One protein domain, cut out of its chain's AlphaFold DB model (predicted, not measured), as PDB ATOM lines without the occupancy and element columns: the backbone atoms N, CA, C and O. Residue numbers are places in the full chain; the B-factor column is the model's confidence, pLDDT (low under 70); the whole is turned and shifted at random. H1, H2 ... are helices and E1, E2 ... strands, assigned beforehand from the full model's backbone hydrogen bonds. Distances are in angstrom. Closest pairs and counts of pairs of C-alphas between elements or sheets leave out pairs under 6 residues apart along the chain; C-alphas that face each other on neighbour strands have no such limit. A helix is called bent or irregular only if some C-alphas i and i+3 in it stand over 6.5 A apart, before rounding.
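What this domain is: This is residues 5 to 142 of the 164 residues of the protein "DUF366 domain-containing protein" of Planctomycetes bacterium (UniProt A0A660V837). A strongly twisted sheet of four strands has two helices, H2 and H3, over one face and no helix on the other. The bent strands E1 and E2 reach away to H1 at one end, and the small hairpin E3 and E4 packs on H2 beside the start of E5. The 138 printed residues follow the order E1 H1 E2 H2 E3 E4 E5 E6 H3, class mixed; the large sheet runs E1 E2 E6 E5, all antiparallel. The whole is compact, radius of gyration of the C-alphas 14.2 A, spanning 40 by 36 by 24 A.

Where its parts are: E1, residues 5 to 14, begins with C-alpha 5 at (86.775, 21.207, 165.922) and bends by 94 degrees at residue 11. H1 is residues 22 to 27. E2, residues 31 to 44, 26.7 A, bends by 126 degrees at residue 34. H2 is residues 48 to 68, 30.2 A. E3 is residues 74 to 77, E4 80 to 83, E5 89 to 95, and E6 99 to 109, 30.5 A. H3, residues 127 to 142, 22.0 A, ends with C-alpha 142 at (96.174, 22.652, 161.267).

How they stand to each other: Within hydrogen-bond range across the antiparallel neighbours are N 8 and O 38 of E1 and E2 at 3.0 A, N 39 and O 104 of E2 and E6 at 2.7 A, and N 92 and O 103 of E5 and E6 at 2.9 A. H2 is on the sheet, over E6 and E5, at a height of 9.2 A; its closest C-alphas to E6 are Ala 51 and Ala 100, 5.4 A. On the same face H3 is over E1 and E2, at a height of 9.1 A; its closest C-alphas to E1 are Ala 131 and Ala 7, 6.2 A. With residues 57 to 66 alone H2 touches H3, closest C-alphas Cys 62 and Val 134, 5.4 A, at a steep tilt of 51 degrees, opposite ways. In the hairpin E3 and E4, N 75 and O 82 are within hydrogen-bond range at 2.9 A; the closest C-alphas of H2 and E3 are Phe 63 and Arg 76, 6.9 A. H1 is not on the sheet and is apart from H2 and H3. In H1, H2 and H3 every O i to N i+4 pair is within hydrogen-bond range.

The domain as a whole: The two C-alphas farthest apart are those of Ala 72 and Pro 97, 40.6 A. The printed part has no cut; the link E6 to H3, 17 residues, is long. Mean pLDDT of the printed part is 94.2, of H1 76; no printed residue is under 70.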
ATOM      1  N   VAL A   5      87.833  20.803 166.848       98.25
ATOM      2  CA  VAL A   5      86.775  21.207 165.922       98.25
ATOM      3  C   VAL A   5      85.638  20.192 165.984       98.25
ATOM      4  O   VAL A   5      85.869  18.982 166.016       98.25
ATOM      5  N   VAL A   6      84.403  20.681 166.018       98.38
ATOM      6  CA  VAL A   6      83.188  19.857 166.017       98.38
ATOM      7  C   VAL A   6      82.227  20.334 164.942       98.38
ATOM      8  O   VAL A   6      82.219  21.518 164.606       98.38
ATOM      9  N   ALA A   7      81.400  19.421 164.432       98.62
ATOM     10  CA  ALA A   7      80.318  19.752 163.516       98.62
ATOM     11  C   ALA A   7      78.981  19.184 163.999       98.62
ATOM     12  O   ALA A   7      78.941  18.092 164.567       98.62
ATOM     13  N   PHE A   8      77.899  19.923 163.769       98.38
ATOM     14  CA  PHE A   8      76.535  19.510 164.104       98.38
ATOM     15  C   PHE A   8      75.506  20.226 163.225       98.38
ATOM     16  O   PHE A   8      75.789  21.277 162.656       98.38
ATOM     17  N   GLU A   9      74.311  19.656 163.129       97.94
ATOM     18  CA  GLU A   9      73.168  20.228 162.414       97.94
ATOM     19  C   GLU A   9      72.198  20.877 163.408       97.94
ATOM     20  O   GLU A   9      72.000  20.362 164.516       97.94
ATOM     21  N   GLY A  10      71.616  22.018 163.044       96.62
ATOM     22  CA  GLY A  10      70.640  22.698 163.885       96.62
ATOM     23  C   GLY A  10      70.195  24.058 163.356       96.62
ATOM     24  O   GLY A  10      70.736  24.610 162.402       96.62
ATOM     25  N   ALA A  11      69.184  24.624 164.013       94.31
ATOM     26  CA  ALA A  11      68.696  25.957 163.689       94.31
ATOM     27  C   ALA A  11      69.700  27.042 164.105       94.31
ATOM     28  O   ALA A  11      70.335  26.958 165.158       94.31
ATOM     29  N   CYS A  12      69.758  28.124 163.328       89.50
ATOM     30  CA  CYS A  12      70.553  29.300 163.651       89.50
ATOM     31  C   CYS A  12      69.644  30.511 163.861       89.50
ATOM     32  O   CYS A  12      68.873  30.891 162.980       89.50
ATOM     33  N   ARG A  13      69.754  31.135 165.034       87.56
ATOM     34  CA  ARG A  13      69.206  32.464 165.312       87.56
ATOM     35  C   ARG A  13      70.202  33.221 166.177       87.56
ATOM     36  O   ARG A  13      70.353  32.913 167.356       87.56
ATOM     37  N   VAL A  14      70.864  34.206 165.584       81.81
ATOM     38  CA  VAL A  14      71.789  35.113 166.267       81.81
ATOM     39  C   VAL A  14      71.274  36.535 166.101       81.81
ATOM     40  O   VAL A  14      71.109  37.025 164.983       81.81
ATOM     41  N   GLU A  15      71.000  37.183 167.231       80.88
ATOM     42  CA  GLU A  15      70.462  38.538 167.302       80.88
ATOM     43  C   GLU A  15      71.012  39.288 168.525       80.88
ATOM     44  O   GLU A  15      71.485  38.687 169.494       80.88
ATOM     45  N   GLY A  16      70.967  40.621 168.475       79.88
ATOM     46  CA  GLY A  16      71.360  41.482 169.591       79.88
ATOM     47  C   GLY A  16      72.808  41.274 170.044       79.88
ATOM     48  O   GLY A  16      73.734  41.309 169.240       79.88
ATOM     49  N   ALA A  17      73.002  41.061 171.350       73.44
ATOM     50  CA  ALA A  17      74.326  40.939 171.970       73.44
ATOM     51  C   ALA A  17      75.107  39.677 171.553       73.44
ATOM     52  O   ALA A  17      76.296  39.575 171.846       73.44
ATOM     53  N   SER A  18      74.454  38.721 170.887       75.81
ATOM     54  CA  SER A  18      75.101  37.510 170.376       75.81
ATOM     55  C   SER A  18      75.738  37.707 168.997       75.81
ATOM     56  O   SER A  18      76.460  36.824 168.539       75.81
ATOM     57  N   VAL A  19      75.501  38.847 168.333       79.50
ATOM     58  CA  VAL A  19      76.162  39.201 167.069       79.50
ATOM     59  C   VAL A  19      77.570  39.705 167.380       79.50
ATOM     60  O   VAL A  19      77.756  40.809 167.887       79.50
ATOM     61  N   VAL A  20      78.562  38.862 167.102       76.12
ATOM     62  CA  VAL A  20      79.970  39.141 167.418       76.12
ATOM     63  C   VAL A  20      80.628  40.047 166.375       76.12
ATOM     64  O   VAL A  20      81.489  40.856 166.724       76.12
ATOM     65  N   ASP A  21      80.221  39.953 165.106       80.44
ATOM     66  CA  ASP A  21      80.702  40.869 164.073       80.44
ATOM     67  C   ASP A  21      80.171  42.285 164.348       80.44
ATOM     68  O   ASP A  21      78.966  42.543 164.381       80.44
ATOM     69  N   VAL A  22      81.089  43.226 164.567       72.06
ATOM     70  CA  VAL A  22      80.755  44.605 164.949       72.06
ATOM     71  C   VAL A  22      80.055  45.359 163.815       72.06
ATOM     72  O   VAL A  22      79.260  46.263 164.082       72.06
ATOM     73  N   THR A  23      80.337  45.023 162.558       75.81
ATOM     74  CA  THR A  23      79.690  45.628 161.387       75.81
ATOM     75  C   THR A  23      78.237  45.185 161.313       75.81
ATOM     76  O   THR A  23      77.350  46.033 161.207       75.81
ATOM     77  N   ASP A  24      77.992  43.885 161.469       80.31
ATOM     78  CA  ASP A  24      76.647  43.314 161.516       80.31
ATOM     79  C   ASP A  24      75.857  43.816 162.726       80.31
ATOM     80  O   ASP A  24      74.706  44.233 162.589       80.31
ATOM     81  N   ALA A  25      76.487  43.882 163.902       72.56
ATOM     82  CA  ALA A  25      75.858  44.413 165.107       72.56
ATOM     83  C   ALA A  25      75.444  45.886 164.933       72.56
ATOM     84  O   ALA A  25      74.345  46.279 165.325       72.56
ATOM     85  N   ARG A  26      76.293  46.709 164.299       77.38
ATOM     86  CA  ARG A  26      75.978  48.115 163.987       77.38
ATOM     87  C   ARG A  26      74.887  48.259 162.929       77.38
ATOM     88  O   ARG A  26      74.137  49.229 162.981       77.38
ATOM     89  N   ALA A  27      74.807  47.326 161.987       80.12
ATOM     90  CA  ALA A  27      73.761  47.291 160.971       80.12
ATOM     91  C   ALA A  27      72.422  46.751 161.506       80.12
ATOM     92  O   ALA A  27      71.408  46.855 160.817       80.12
ATOM     93  N   GLY A  28      72.401  46.186 162.720       76.69
ATOM     94  CA  GLY A  28      71.235  45.475 163.244       76.69
ATOM     95  C   GLY A  28      70.939  44.195 162.460       76.69
ATOM     96  O   GLY A  28      69.784  43.774 162.393       76.69
ATOM     97  N   SER A  29      71.965  43.606 161.834       79.50
ATOM     98  CA  SER A  29      71.853  42.358 161.089       79.50
ATOM     99  C   SER A  29      71.373  41.242 162.012       79.50
ATOM    100  O   SER A  29      71.785  41.130 163.168       79.50
ATOM    101  N   VAL A  30      70.518  40.381 161.473       79.38
ATOM    102  CA  VAL A  30      70.047  39.175 162.151       79.38
ATOM    103  C   VAL A  30      70.513  37.988 161.322       79.38
ATOM    104  O   VAL A  30      70.280  37.950 160.115       79.38
ATOM    105  N   VAL A  31      71.160  37.009 161.949       78.88
ATOM    106  CA  VAL A  31      71.519  35.760 161.269       78.88
ATOM    107  C   VAL A  31      70.474  34.723 161.637       78.88
ATOM    108  O   VAL A  31      70.418  34.269 162.779       78.88
ATOM    109  N   VAL A  32      69.607  34.389 160.682       84.88
ATOM    110  CA  VAL A  32      68.538  33.402 160.864       84.88
ATOM    111  C   VAL A  32      68.561  32.406 159.723       84.88
ATOM    112  O   VAL A  32      68.562  32.798 158.559       84.88
ATOM    113  N   ALA A  33      68.522  31.129 160.075       86.44
ATOM    114  CA  ALA A  33      68.246  30.025 159.173       86.44
ATOM    115  C   ALA A  33      67.536  28.925 159.963       86.44
ATOM    116  O   ALA A  33      67.865  28.665 161.126       86.44
ATOM    117  N   LYS A  34      66.549  28.281 159.340       92.12
ATOM    118  CA  LYS A  34      65.803  27.195 159.981       92.12
ATOM    119  C   LYS A  34      66.697  25.991 160.258       92.12
ATOM    120  O   LYS A  34      66.482  25.323 161.265       92.12
ATOM    121  N   ASP A  35      67.673  25.745 159.390       96.12
ATOM    122  CA  ASP A  35      68.614  24.648 159.556       96.12
ATOM    123  C   ASP A  35      69.959  24.930 158.879       96.12
ATOM    124  O   ASP A  35      70.016  25.468 157.763       96.12
ATOM    125  N   MET A  36      71.041  24.577 159.565       97.44
ATOM    126  CA  MET A  36      72.415  24.804 159.150       97.44
ATOM    127  C   MET A  36      73.333  23.671 159.590       97.44
ATOM    128  O   MET A  36      73.200  23.110 160.674       97.44
ATOM    129  N   LEU A  37      74.354  23.422 158.774       98.62
ATOM    130  CA  LEU A  37      75.530  22.683 159.206       98.62
ATOM    131  C   LEU A  37      76.489  23.653 159.899       98.62
ATOM    132  O   LEU A  37      77.010  24.565 159.257       98.62
ATOM    133  N   HIS A  38      76.732  23.448 161.187       98.50
ATOM    134  CA  HIS A  38      77.633  24.245 162.010       98.50
ATOM    135  C   HIS A  38      78.987  23.565 162.169       98.50
ATOM    136  O   HIS A  38      79.057  22.354 162.356       98.50
ATOM    137  N   PHE A  39      80.039  24.375 162.202       98.75
ATOM    138  CA  PHE A  39      81.375  24.021 162.653       98.75
ATOM    139  C   PHE A  39      81.787  24.987 163.757       98.75
ATOM    140  O   PHE A  39      81.724  26.201 163.559       98.75
ATOM    141  N   ILE A  40      82.221  24.452 164.894       98.38
ATOM    142  CA  ILE A  40      82.818  25.230 165.981       98.38
ATOM    143  C   ILE A  40      84.244  24.737 166.172       98.38
ATOM    144  O   ILE A  40      84.443  23.559 166.467       98.38
ATOM    145  N   ALA A  41      85.213  25.629 165.982       98.31
ATOM    146  CA  ALA A  41      86.617  25.367 166.267       98.31
ATOM    147  C   ALA A  41      87.087  26.228 167.441       98.31
ATOM    148  O   ALA A  41      86.771  27.418 167.516       98.31
ATOM    149  N   GLU A  42      87.842  25.614 168.346       98.25
ATOM    150  CA  GLU A  42      88.465  26.272 169.486       98.25
ATOM    151  C   GLU A  42      89.970  25.992 169.485       98.25
ATOM    152  O   GLU A  42      90.388  24.833 169.442       98.25
ATOM    153  N   HIS A  43      90.770  27.059 169.536       97.75
ATOM    154  CA  HIS A  43      92.234  26.997 169.536       97.75
ATOM    155  C   HIS A  43      92.812  27.756 170.726       97.75
ATOM    156  O   HIS A  43      92.558  28.950 170.900       97.75
ATOM    157  N   PHE A  44      93.614  27.088 171.549       96.56
ATOM    158  CA  PHE A  44      94.202  27.696 172.742       96.56
ATOM    159  C   PHE A  44      95.494  28.448 172.405       96.56
ATOM    160  O   PHE A  44      96.314  27.999 171.611       96.56
ATOM    161  N   GLY A  45      95.691  29.612 173.028       92.19
ATOM    162  CA  GLY A  45      96.888  30.440 172.814       92.19
ATOM    163  C   GLY A  45      96.906  31.248 171.508       92.19
ATOM    164  O   GLY A  45      97.846  32.006 171.289       92.19
ATOM    165  N   ALA A  46      95.871  31.135 170.673       94.75
ATOM    166  CA  ALA A  46      95.682  31.976 169.496       94.75
ATOM    167  C   ALA A  46      95.078  33.340 169.881       94.75
ATOM    168  O   ALA A  46      94.108  33.416 170.637       94.75
ATOM    169  N   GLY A  47      95.650  34.423 169.349       96.12
ATOM    170  CA  GLY A  47      95.099  35.769 169.458       96.12
ATOM    171  C   GLY A  47      94.041  36.049 168.388       96.12
ATOM    172  O   GLY A  47      93.671  35.187 167.595       96.12
ATOM    173  N   LEU A  48      93.532  37.284 168.353       94.75
ATOM    174  CA  LEU A  48      92.448  37.661 167.436       94.75
ATOM    175  C   LEU A  48      92.875  37.616 165.957       94.75
ATOM    176  O   LEU A  48      92.077  37.264 165.083       94.75
ATOM    177  N   LEU A  49      94.135  37.959 165.668       96.81
ATOM    178  CA  LEU A  49      94.677  37.872 164.313       96.81
ATOM    179  C   LEU A  49      94.781  36.409 163.872       96.81
ATOM    180  O   LEU A  49      94.318  36.064 162.788       96.81
ATOM    181  N   GLU A  50      95.329  35.545 164.727       96.94
ATOM    182  CA  GLU A  50      95.415  34.107 164.486       96.94
ATOM    183  C   GLU A  50      94.025  33.487 164.336       96.94
ATOM    184  O   GLU A  50      93.811  32.713 163.408       96.94
ATOM    185  N   ALA A  51      93.052  33.887 165.163       97.50
ATOM    186  CA  ALA A  51      91.660  33.456 165.051       97.50
ATOM    187  C   ALA A  51      91.083  33.765 163.661       97.50
ATOM    188  O   ALA A  51      90.458  32.909 163.039       97.50
ATOM    189  N   SER A  52      91.361  34.962 163.133       97.31
ATOM    190  CA  SER A  52      90.915  35.381 161.797       97.31
ATOM    191  C   SER A  52      91.613  34.594 160.677       97.31
ATOM    192  O   SER A  52      91.016  34.305 159.641       97.31
ATOM    193  N   LEU A  53      92.882  34.216 160.860       98.00
ATOM    194  CA  LEU A  53      93.609  33.366 159.911       98.00
ATOM    195  C   LEU A  53      93.082  31.925 159.928       98.00
ATOM    196  O   LEU A  53      92.799  31.364 158.869       98.00
ATOM    197  N   LEU A  54      92.881  31.359 161.118       98.25
ATOM    198  CA  LEU A  54      92.329  30.020 161.329       98.25
ATOM    199  C   LEU A  54      90.886  29.909 160.818       98.25
ATOM    200  O   LEU A  54      90.522  28.888 160.238       98.25
ATOM    201  N   GLN A  55      90.087  30.971 160.942       98.56
ATOM    202  CA  GLN A  55      88.760  31.069 160.330       98.56
ATOM    203  C   GLN A  55      88.837  30.952 158.813       98.56
ATOM    204  O   GLN A  55      88.129  30.151 158.204       98.56
ATOM    205  N   ARG A  56      89.731  31.721 158.184       98.38
ATOM    206  CA  ARG A  56      89.921  31.661 156.730       98.38
ATOM    207  C   ARG A  56      90.424  30.294 156.285       98.38
ATOM    208  O   ARG A  56      90.031  29.857 155.207       98.38
ATOM    209  N   LEU A  57      91.236  29.624 157.103       98.56
ATOM    210  CA  LEU A  57      91.691  28.257 156.861       98.56
ATOM    211  C   LEU A  57      90.530  27.254 156.913       98.56
ATOM    212  O   LEU A  57      90.386  26.451 155.996       98.56
ATOM    213  N   LEU A  58      89.648  27.348 157.914       98.81
ATOM    214  CA  LEU A  58      88.448  26.506 158.016       98.81
ATOM    215  C   LEU A  58      87.511  26.712 156.816       98.81
ATOM    216  O   LEU A  58      87.066  25.750 156.187       98.81
ATOM    217  N   VAL A  59      87.258  27.971 156.448       98.81
ATOM    218  CA  VAL A  59      86.458  28.323 155.265       98.81
ATOM    219  C   VAL A  59      87.118  27.807 153.984       98.81
ATOM    220  O   VAL A  59      86.425  27.343 153.080       98.81
ATOM    221  N   PHE A  60      88.448  27.856 153.894       98.69
ATOM    222  CA  PHE A  60      89.188  27.318 152.757       98.69
ATOM    223  C   PHE A  60      89.081  25.790 152.668       98.69
ATOM    224  O   PHE A  60      88.766  25.281 151.598       98.69
ATOM    225  N   CYS A  61      89.207  25.065 153.783       98.88
ATOM    226  CA  CYS A  61      88.986  23.616 153.826       98.88
ATOM    227  C   CYS A  61      87.569  23.247 153.356       98.88
ATOM    228  O   CYS A  61      87.381  22.298 152.592       98.88
ATOM    229  N   CYS A  62      86.565  24.032 153.762       98.88
ATOM    230  CA  CYS A  62      85.193  23.880 153.283       98.88
ATOM    231  C   CYS A  62      85.057  24.174 151.784       98.88
ATOM    232  O   CYS A  62      84.384  23.432 151.065       98.88
ATOM    233  N   PHE A  63      85.704  25.231 151.295       98.88
ATOM    234  CA  PHE A  63      85.742  25.554 149.872       98.88
ATOM    235  C   PHE A  63      86.347  24.410 149.055       98.88
ATOM    236  O   PHE A  63      85.754  24.003 148.062       98.88
ATOM    237  N   GLU A  64      87.481  23.851 149.477       98.69
ATOM    238  CA  GLU A  64      88.118  22.733 148.781       98.69
ATOM    239  C   GLU A  64      87.269  21.460 148.802       98.69
ATOM    240  O   GLU A  64      87.197  20.756 147.793       98.69
ATOM    241  N   ALA A  65      86.586  21.174 149.914       98.75
ATOM    242  CA  ALA A  65      85.659  20.049 149.999       98.75
ATOM    243  C   ALA A  65      84.502  20.188 148.990       98.75
ATOM    244  O   ALA A  65      84.142  19.217 148.315       98.75
ATOM    245  N   LEU A  66      83.939  21.389 148.838       98.69
ATOM    246  CA  LEU A  66      82.897  21.677 147.844       98.69
ATOM    247  C   LEU A  66      83.450  21.665 146.411       98.69
ATOM    248  O   LEU A  66      82.810  21.137 145.501       98.69
ATOM    249  N   LEU A  67      84.659  22.189 146.203       98.38
ATOM    250  CA  LEU A  67      85.328  22.194 144.903       98.38
ATOM    251  C   LEU A  67      85.617  20.767 144.414       98.38
ATOM    252  O   LEU A  67      85.367  20.456 143.252       98.38
ATOM    253  N   ALA A  68      86.065  19.878 145.305       98.31
ATOM    254  CA  ALA A  68      86.292  18.462 145.006       98.31
ATOM    255  C   ALA A  68      85.008  17.722 144.581       98.31
ATOM    256  O   ALA A  68      85.079  16.715 143.881       98.31
ATOM    257  N   ARG A  69      83.835  18.247 144.962       98.25
ATOM    258  CA  ARG A  69      82.504  17.760 144.560       98.25
ATOM    259  C   ARG A  69      81.982  18.424 143.282       98.25
ATOM    260  O   ARG A  69      80.836  18.202 142.912       98.25
ATOM    261  N   GLN A  70      82.804  19.231 142.609       97.81
ATOM    262  CA  GLN A  70      82.470  19.917 141.358       97.81
ATOM    263  C   GLN A  70      81.241  20.837 141.467       97.81
ATOM    264  O   GLN A  70      80.502  21.019 140.499       97.81
ATOM    265  N   VAL A  71      81.032  21.450 142.638       98.00
ATOM    266  CA  VAL A  71      79.945  22.416 142.845       98.00
ATOM    267  C   VAL A  71      80.107  23.595 141.881       98.00
ATOM    268  O   VAL A  71      81.098  24.330 141.915       98.00
ATOM    269  N   ALA A  72      79.120  23.781 141.006       96.81
ATOM    270  CA  ALA A  72      79.136  24.833 139.999       96.81
ATOM    271  C   ALA A  72      78.994  26.229 140.626       96.81
ATOM    272  O   ALA A  72      78.303  26.415 141.626       96.81
ATOM    273  N   ALA A  73      79.624  27.227 139.997       97.62
ATOM    274  CA  ALA A  73      79.582  28.632 140.416       97.62
ATOM    275  C   ALA A  73      80.023  28.891 141.875       97.62
ATOM    276  O   ALA A  73      79.677  29.930 142.440       97.62
ATOM    277  N   LEU A  74      80.792  27.977 142.475       98.56
ATOM    278  CA  LEU A  74      81.357  28.139 143.809       98.56
ATOM    279  C   LEU A  74      82.382  29.280 143.827       98.56
ATOM    280  O   LEU A  74      83.338  29.293 143.050       98.56
ATOM    281  N   VAL A  75      82.208  30.228 144.747       98.12
ATOM    282  CA  VAL A  75      83.115  31.365 144.936       98.12
ATOM    283  C   VAL A  75      83.396  31.546 146.422       98.12
ATOM    284  O   VAL A  75      82.470  31.592 147.228       98.12
ATOM    285  N   ARG A  76      84.670  31.719 146.787       98.12
ATOM    286  CA  ARG A  76      85.074  32.162 148.128       98.12
ATOM    287  C   ARG A  76      85.469  33.632 148.101       98.12
ATOM    288  O   ARG A  76      86.277  34.039 147.267       98.12
ATOM    289  N   ARG A  77      84.944  34.425 149.034       96.94
ATOM    290  CA  ARG A  77      85.323  35.831 149.241       96.94
ATOM    291  C   ARG A  77      85.631  36.038 150.713       96.94
ATOM    292  O   ARG A  77      84.733  36.210 151.519       96.94
ATOM    293  N   GLY A  78      86.911  36.007 151.059       95.56
ATOM    294  CA  GLY A  78      87.303  36.075 152.462       95.56
ATOM    295  C   GLY A  78      86.864  34.837 153.239       95.56
ATOM    296  O   GLY A  78      87.301  33.733 152.907       95.56
ATOM    297  N   ASP A  79      86.056  35.058 154.265       96.38
ATOM    298  CA  ASP A  79      85.426  34.074 155.149       96.38
ATOM    299  C   ASP A  79      84.022  33.636 154.689       96.38
ATOM    300  O   ASP A  79      83.398  32.777 155.311       96.38
ATOM    301  N   ASP A  80      83.561  34.151 153.548       97.00
ATOM    302  CA  ASP A  80      82.277  33.791 152.963       97.00
ATOM    303  C   ASP A  80      82.400  32.855 151.751       97.00
ATOM    304  O   ASP A  80      83.283  32.995 150.892       97.00
ATOM    305  N   LEU A  81      81.427  31.949 151.635       98.50
ATOM    306  CA  LEU A  81      81.195  31.058 150.503       98.50
ATOM    307  C   LEU A  81      79.892  31.432 149.796       98.50
ATOM    308  O   LEU A  81      78.876  31.719 150.432       98.50
ATOM    309  N   PHE A  82      79.920  31.388 148.467       98.56
ATOM    310  CA  PHE A  82      78.804  31.739 147.595       98.56
ATOM    311  C   PHE A  82      78.618  30.712 146.482       98.56
ATOM    312  O   PHE A  82      79.586  30.113 146.012       98.56
ATOM    313  N   ILE A  83      77.378  30.609 146.005       98.44
ATOM    314  CA  ILE A  83      77.010  29.977 144.737       98.44
ATOM    315  C   ILE A  83      76.511  31.089 143.809       98.44
ATOM    316  O   ILE A  83      75.422  31.640 143.987       98.44
ATOM    317  N   GLY A  84      77.350  31.496 142.858       96.94
ATOM    318  CA  GLY A  84      77.124  32.695 142.054       96.94
ATOM    319  C   GLY A  84      77.029  33.949 142.933       96.94
ATOM    320  O   GLY A  84      78.023  34.393 143.505       96.94
ATOM    321  N   ALA A  85      75.831  34.534 143.022       96.00
ATOM    322  CA  ALA A  85      75.550  35.704 143.859       96.00
ATOM    323  C   ALA A  85      74.867  35.363 145.199       96.00
ATOM    324  O   ALA A  85      74.680  36.256 146.023       96.00
ATOM    325  N   ALA A  86      74.470  34.106 145.413       96.88
ATOM    326  CA  ALA A  86      73.751  33.678 146.607       96.88
ATOM    327  C   ALA A  86      74.730  33.205 147.693       96.88
ATOM    328  O   ALA A  86      75.636  32.416 147.416       96.88
ATOM    329  N   LYS A  87      74.567  33.700 148.925       96.75
ATOM    330  CA  LYS A  87      75.460  33.413 150.060       96.75
ATOM    331  C   LYS A  87      75.152  32.032 150.646       96.75
ATOM    332  O   LYS A  87      74.015  31.753 151.013       96.75
ATOM    333  N   LEU A  88      76.148  31.154 150.702       97.88
ATOM    334  CA  LEU A  88      76.017  29.789 151.224       97.88
ATOM    335  C   LEU A  88      76.372  29.707 152.711       97.88
ATOM    336  O   LEU A  88      75.789  28.894 153.427       97.88
ATOM    337  N   SER A  89      77.327  30.524 153.161       97.38
ATOM    338  CA  SER A  89      77.868  30.442 154.516       97.38
ATOM    339  C   SER A  89      77.679  31.711 155.334       97.38
ATOM    340  O   SER A  89      77.490  32.795 154.791       97.38
ATOM    341  N   VAL A  90      77.815  31.574 156.646       95.25
ATOM    342  CA  VAL A  90      78.188  32.651 157.570       95.25
ATOM    343  C   VAL A  90      79.412  32.191 158.344       95.25
ATOM    344  O   VAL A  90      79.556  30.995 158.607       95.25
ATOM    345  N   SER A  91      80.300  33.105 158.707       96.12
ATOM    346  CA  SER A  91      81.437  32.770 159.550       96.12
ATOM    347  C   SER A  91      81.816  33.945 160.434       96.12
ATOM    348  O   SER A  91      81.619  35.093 160.053       96.12
ATOM    349  N   VAL A  92      82.340  33.649 161.619       95.81
ATOM    350  CA  VAL A  92      82.900  34.647 162.526       95.81
ATOM    351  C   VAL A  92      84.029  34.028 163.337       95.81
ATOM    352  O   VAL A  92      84.012  32.833 163.639       95.81
ATOM    353  N   ALA A  93      84.997  34.853 163.714       96.81
ATOM    354  CA  ALA A  93      86.065  34.492 164.628       96.81
ATOM    355  C   ALA A  93      86.192  35.530 165.732       96.81
ATOM    356  O   ALA A  93      86.043  36.730 165.508       96.81
ATOM    357  N   THR A  94      86.473  35.058 166.936       96.69
ATOM    358  CA  THR A  94      86.701  35.909 168.097       96.69
ATOM    359  C   THR A  94      87.625  35.215 169.082       96.69
ATOM    360  O   THR A  94      88.103  34.107 168.839       96.69
ATOM    361  N   VAL A  95      87.886  35.873 170.202       96.81
ATOM    362  CA  VAL A  95      88.672  35.325 171.301       96.81
ATOM    363  C   VAL A  95      87.898  35.421 172.608       96.81
ATOM    364  O   VAL A  95      87.222  36.409 172.897       96.81
ATOM    365  N   SER A  96      88.018  34.374 173.410       94.00
ATOM    366  CA  SER A  96      87.784  34.393 174.843       94.00
ATOM    367  C   SER A  96      89.078  34.816 175.564       94.00
ATOM    368  O   SER A  96      90.124  34.971 174.929       94.00
ATOM    369  N   PRO A  97      89.071  34.963 176.899       94.31
ATOM    370  CA  PRO A  97      90.301  35.194 177.655       94.31
ATOM    371  C   PRO A  97      91.368  34.092 177.512       94.31
ATOM    372  O   PRO A  97      92.515  34.332 177.883       94.31
ATOM    373  N   VAL A  98      91.009  32.892 177.039       94.44
ATOM    374  CA  VAL A  98      91.906  31.718 177.025       94.44
ATOM    375  C   VAL A  98      92.004  31.003 175.674       94.44
ATOM    376  O   VAL A  98      92.874  30.146 175.508       94.44
ATOM    377  N   SER A  99      91.145  31.331 174.710       96.75
ATOM    378  CA  SER A  99      91.040  30.608 173.439       96.75
ATOM    379  C   SER A  99      90.508  31.489 172.313       96.75
ATOM    380  O   SER A  99      89.745  32.422 172.546       96.75
ATOM    381  N   ALA A 100      90.872  31.167 171.078       97.69
ATOM    382  CA  ALA A 100      90.168  31.618 169.890       97.69
ATOM    383  C   ALA A 100      88.960  30.713 169.631       97.69
ATOM    384  O   ALA A 100      89.082  29.492 169.699       97.69
ATOM    385  N   LEU A 101      87.818  31.315 169.301       98.00
ATOM    386  CA  LEU A 101      86.572  30.635 168.954       98.00
ATOM    387  C   LEU A 101      86.150  31.035 167.546       98.00
ATOM    388  O   LEU A 101      86.061  32.221 167.222       98.00
ATOM    389  N   ILE A 102      85.876  30.035 166.716       98.44
ATOM    390  CA  ILE A 102      85.526  30.206 165.309       98.44
ATOM    391  C   ILE A 102      84.218  29.473 165.051       98.44
ATOM    392  O   ILE A 102      84.075  28.301 165.402       98.44
ATOM    393  N   HIS A 103      83.282  30.151 164.391       97.94
ATOM    394  CA  HIS A 103      82.064  29.548 163.867       97.94
ATOM    395  C   HIS A 103      82.046  29.657 162.343       97.94
ATOM    396  O   HIS A 103      82.317  30.713 161.769       97.94
ATOM    397  N   LEU A 104      81.719  28.552 161.683       98.56
ATOM    398  CA  LEU A 104      81.315  28.504 160.281       98.56
ATOM    399  C   LEU A 104      79.965  27.794 160.221       98.56
ATOM    400  O   LEU A 104      79.797  26.726 160.801       98.56
ATOM    401  N   GLY A 105      78.998  28.377 159.527       98.00
ATOM    402  CA  GLY A 105      77.709  27.753 159.267       98.00
ATOM    403  C   GLY A 105      77.410  27.722 157.774       98.00
ATOM    404  O   GLY A 105      77.666  28.708 157.088       98.00
ATOM    405  N   LEU A 106      76.844  26.622 157.277       98.31
ATOM    406  CA  LEU A 106      76.348  26.479 155.904       98.31
ATOM    407  C   LEU A 106      74.839  26.263 155.914       98.31
ATOM    408  O   LEU A 106      74.343  25.446 156.687       98.31
ATOM    409  N   ASN A 107      74.110  26.959 155.046       97.69
ATOM    410  CA  ASN A 107      72.652  26.847 155.014       97.69
ATOM    411  C   ASN A 107      72.204  25.465 154.506       97.69
ATOM    412  O   ASN A 107      72.607  25.036 153.423       97.69
ATOM    413  N   ILE A 108      71.310  24.808 155.247       98.00
ATOM    414  CA  ILE A 108      70.572  23.612 154.804       98.00
ATOM    415  C   ILE A 108      69.141  24.018 154.443       98.00
ATOM    416  O   ILE A 108      68.678  23.743 153.338       98.00
ATOM    417  N   ASP A 109      68.481  24.763 155.334       96.69
ATOM    418  CA  ASP A 109      67.165  25.362 155.121       96.69
ATOM    419  C   ASP A 109      67.240  26.874 155.382       96.69
ATOM    420  O   ASP A 109      67.298  27.341 156.523       96.69
ATOM    421  N   LYS A 110      67.212  27.649 154.290       92.56
ATOM    422  CA  LYS A 110      67.295  29.118 154.300       92.56
ATOM    423  C   LYS A 110      65.987  29.831 154.663       92.56
ATOM    424  O   LYS A 110      65.856  31.037 154.445       92.56
ATOM    425  N   THR A 111      64.983  29.113 155.169       91.88
ATOM    426  CA  THR A 111      63.734  29.733 155.624       91.88
ATOM    427  C   THR A 111      64.038  30.774 156.704       91.88
ATOM    428  O   THR A 111      64.607  30.454 157.746       91.88
ATOM    429  N   GLY A 112      63.649  32.026 156.449       84.69
ATOM    430  CA  GLY A 112      63.889  33.153 157.353       84.69
ATOM    431  C   GLY A 112      65.213  33.898 157.136       84.69
ATOM    432  O   GLY A 112      65.433  34.893 157.822       84.69
ATOM    433  N   CYS A 113      66.063  33.484 156.186       86.06
ATOM    434  CA  CYS A 113      67.280  34.228 155.858       86.06
ATOM    435  C   CYS A 113      66.943  35.626 155.300       86.06
ATOM    436  O   CYS A 113      66.151  35.730 154.360       86.06
ATOM    437  N   PRO A 114      67.569  36.707 155.803       83.12
ATOM    438  CA  PRO A 114      67.300  38.072 155.337       83.12
ATOM    439  C   PRO A 114      68.028  38.434 154.032       83.12
ATOM    440  O   PRO A 114      67.860  39.534 153.509       83.12
ATOM    441  N   VAL A 115      68.860  37.530 153.515       87.06
ATOM    442  CA  VAL A 115      69.688  37.726 152.320       87.06
ATOM    443  C   VAL A 115      69.392  36.660 151.272       87.06
ATOM    444  O   VAL A 115      68.843  35.602 151.576       87.06
ATOM    445  N   ASN A 116      69.807  36.913 150.028       92.94
ATOM    446  CA  ASN A 116      69.793  35.890 148.988       92.94
ATOM    447  C   ASN A 116      70.773  34.762 149.349       92.94
ATOM    448  O   ASN A 116      71.988  34.926 149.212       92.94
ATOM    449  N   ALA A 117      70.238  33.637 149.818       95.12
ATOM    450  CA  ALA A 117      71.010  32.502 150.299       95.12
ATOM    451  C   ALA A 117      70.959  31.313 149.329       95.12
ATOM    452  O   ALA A 117      69.936  31.055 148.693       95.12
ATOM    453  N   ALA A 118      72.065  30.579 149.244       97.56
ATOM    454  CA  ALA A 118      72.144  29.245 148.650       97.56
ATOM    455  C   ALA A 118      72.166  28.201 149.768       97.56
ATOM    456  O   ALA A 118      72.563  28.524 150.887       97.56
ATOM    457  N   THR A 119      71.768  26.969 149.463       98.25
ATOM    458  CA  THR A 119      71.722  25.868 150.436       98.25
ATOM    459  C   THR A 119      72.460  24.627 149.943       98.25
ATOM    460  O   THR A 119      72.613  24.428 148.737       98.25
ATOM    461  N   LEU A 120      72.897  23.773 150.873       98.50
ATOM    462  CA  LEU A 120      73.534  22.490 150.559       98.50
ATOM    463  C   LEU A 120      72.641  21.562 149.701       98.50
ATOM    464  O   LEU A 120      73.152  21.025 148.713       98.50
ATOM    465  N   PRO A 121      71.321  21.419 149.965       98.12
ATOM    466  CA  PRO A 121      70.443  20.625 149.106       98.12
ATOM    467  C   PRO A 121      70.328  21.158 147.671       98.12
ATOM    468  O   PRO A 121      70.302  20.365 146.732       98.12
ATOM    469  N   GLU A 122      70.310  22.482 147.471       98.06
ATOM    470  CA  GLU A 122      70.230  23.095 146.130       98.06
ATOM    471  C   GLU A 122      71.453  22.791 145.256       98.06
ATOM    472  O   GLU A 122      71.340  22.764 144.031       98.06
ATOM    473  N   ILE A 123      72.611  22.544 145.873       98.12
ATOM    474  CA  ILE A 123      73.848  22.154 145.180       98.12
ATOM    475  C   ILE A 123      74.114  20.644 145.223       98.12
ATOM    476  O   ILE A 123      75.174  20.202 144.783       98.12
ATOM    477  N   GLY A 124      73.172  19.852 145.745       98.00
ATOM    478  CA  GLY A 124      73.267  18.393 145.792       98.00
ATOM    479  C   GLY A 124      74.353  17.855 146.727       98.00
ATOM    480  O   GLY A 124      74.884  16.778 146.470       98.00
ATOM    481  N   VAL A 125      74.709  18.588 147.790       98.44
ATOM    482  CA  VAL A 125      75.752  18.175 148.742       98.44
ATOM    483  C   VAL A 125      75.122  17.674 150.049       98.44
ATOM    484  O   VAL A 125      74.457  18.458 150.729       98.44
ATOM    485  N   PRO A 126      75.347  16.406 150.449       98.19
ATOM    486  CA  PRO A 126      74.895  15.891 151.743       98.19
ATOM    487  C   PRO A 126      75.649  16.552 152.916       98.19
ATOM    488  O   PRO A 126      76.889  16.550 152.910       98.19
ATOM    489  N   PRO A 127      74.953  17.111 153.930       98.25
ATOM    490  CA  PRO A 127      75.600  17.808 155.044       98.25
ATOM    491  C   PRO A 127      76.566  16.939 155.856       98.25
ATOM    492  O   PRO A 127      77.655  17.390 156.202       98.25
ATOM    493  N   ASP A 128      76.215  15.685 156.129       98.06
ATOM    494  CA  ASP A 128      77.010  14.779 156.961       98.06
ATOM    495  C   ASP A 128      78.320  14.347 156.276       98.06
ATOM    496  O   ASP A 128      79.377  14.275 156.910       98.06
ATOM    497  N   GLU A 129      78.277  14.094 154.967       98.19
ATOM    498  CA  GLU A 129      79.463  13.796 154.164       98.19
ATOM    499  C   GLU A 129      80.393  15.001 154.057       98.19
ATOM    500  O   GLU A 129      81.615  14.853 154.146       98.19
ATOM    501  N   LEU A 130      79.822  16.195 153.870       98.75
ATOM    502  CA  LEU A 130      80.593  17.431 153.855       98.75
ATOM    503  C   LEU A 130      81.240  17.678 155.221       98.75
ATOM    504  O   LEU A 130      82.437  17.948 155.274       98.75
ATOM    505  N   ALA A 131      80.490  17.516 156.313       98.75
ATOM    506  CA  ALA A 131      80.986  17.690 157.673       98.75
ATOM    507  C   ALA A 131      82.221  16.825 157.945       98.75
ATOM    508  O   ALA A 131      83.256  17.342 158.362       98.75
ATOM    509  N   ARG A 132      82.146  15.520 157.646       98.75
ATOM    510  CA  ARG A 132      83.273  14.592 157.842       98.75
ATOM    511  C   ARG A 132      84.506  14.991 157.031       98.75
ATOM    512  O   ARG A 132      85.619  14.918 157.547       98.75
ATOM    513  N   ASP A 133      84.323  15.414 155.781       98.75
ATOM    514  CA  ASP A 133      85.442  15.814 154.926       98.75
ATOM    515  C   ASP A 133      86.081  17.130 155.395       98.75
ATOM    516  O   ASP A 133      87.303  17.216 155.475       98.75
ATOM    517  N   VAL A 134      85.276  18.127 155.776       98.88
ATOM    518  CA  VAL A 134      85.776  19.413 156.289       98.88
ATOM    519  C   VAL A 134      86.494  19.247 157.624       98.88
ATOM    520  O   VAL A 134      87.585  19.788 157.777       98.88
ATOM    521  N   LEU A 135      85.939  18.467 158.560       98.81
ATOM    522  CA  LEU A 135      86.589  18.178 159.845       98.81
ATOM    523  C   LEU A 135      87.964  17.538 159.644       98.81
ATOM    524  O   LEU A 135      88.936  17.967 160.260       98.81
ATOM    525  N   ARG A 136      88.051  16.541 158.754       98.75
ATOM    526  CA  ARG A 136      89.312  15.866 158.433       98.75
ATOM    527  C   ARG A 136      90.314  16.828 157.798       98.75
ATOM    528  O   ARG A 136      91.417  16.952 158.305       98.75
ATOM    529  N   ARG A 137      89.913  17.544 156.740       98.69
ATOM    530  CA  ARG A 137      90.775  18.520 156.050       98.69
ATOM    531  C   ARG A 137      91.306  19.578 157.007       98.69
ATOM    532  O   ARG A 137      92.493  19.851 156.995       98.69
ATOM    533  N   TYR A 138      90.443  20.137 157.851       98.75
ATOM    534  CA  TYR A 138      90.850  21.176 158.789       98.75
ATOM    535  C   TYR A 138      91.806  20.653 159.863       98.75
ATOM    536  O   TYR A 138      92.798  21.311 160.165       98.75
ATOM    537  N   ALA A 139      91.541  19.464 160.413       98.25
ATOM    538  CA  ALA A 139      92.436  18.834 161.379       98.25
ATOM    539  C   ALA A 139      93.809  18.514 160.765       98.25
ATOM    540  O   ALA A 139      94.832  18.800 161.388       98.25
ATOM    541  N   ASP A 140      93.828  17.972 159.543       98.44
ATOM    542  CA  ASP A 140      95.056  17.666 158.804       98.44
ATOM    543  C   ASP A 140      95.852  18.951 158.513       98.44
ATOM    544  O   ASP A 140      97.050  19.006 158.781       98.44
ATOM    545  N   GLU A 141      95.183  20.007 158.044       98.25
ATOM    546  CA  GLU A 141      95.804  21.285 157.680       98.25
ATOM    547  C   GLU A 141      96.391  22.012 158.900       98.25
ATOM    548  O   GLU A 141      97.533  22.468 158.874       98.25
ATOM    549  N   VAL A 142      95.650  22.082 160.013       97.38
ATOM    550  CA  VAL A 142      96.174  22.652 161.267       97.38
ATOM    551  C   VAL A 142      97.341  21.810 161.793       97.38
ATOM    552  O   VAL A 142      98.345  22.364 162.242       97.38
TER     553      VAL A 142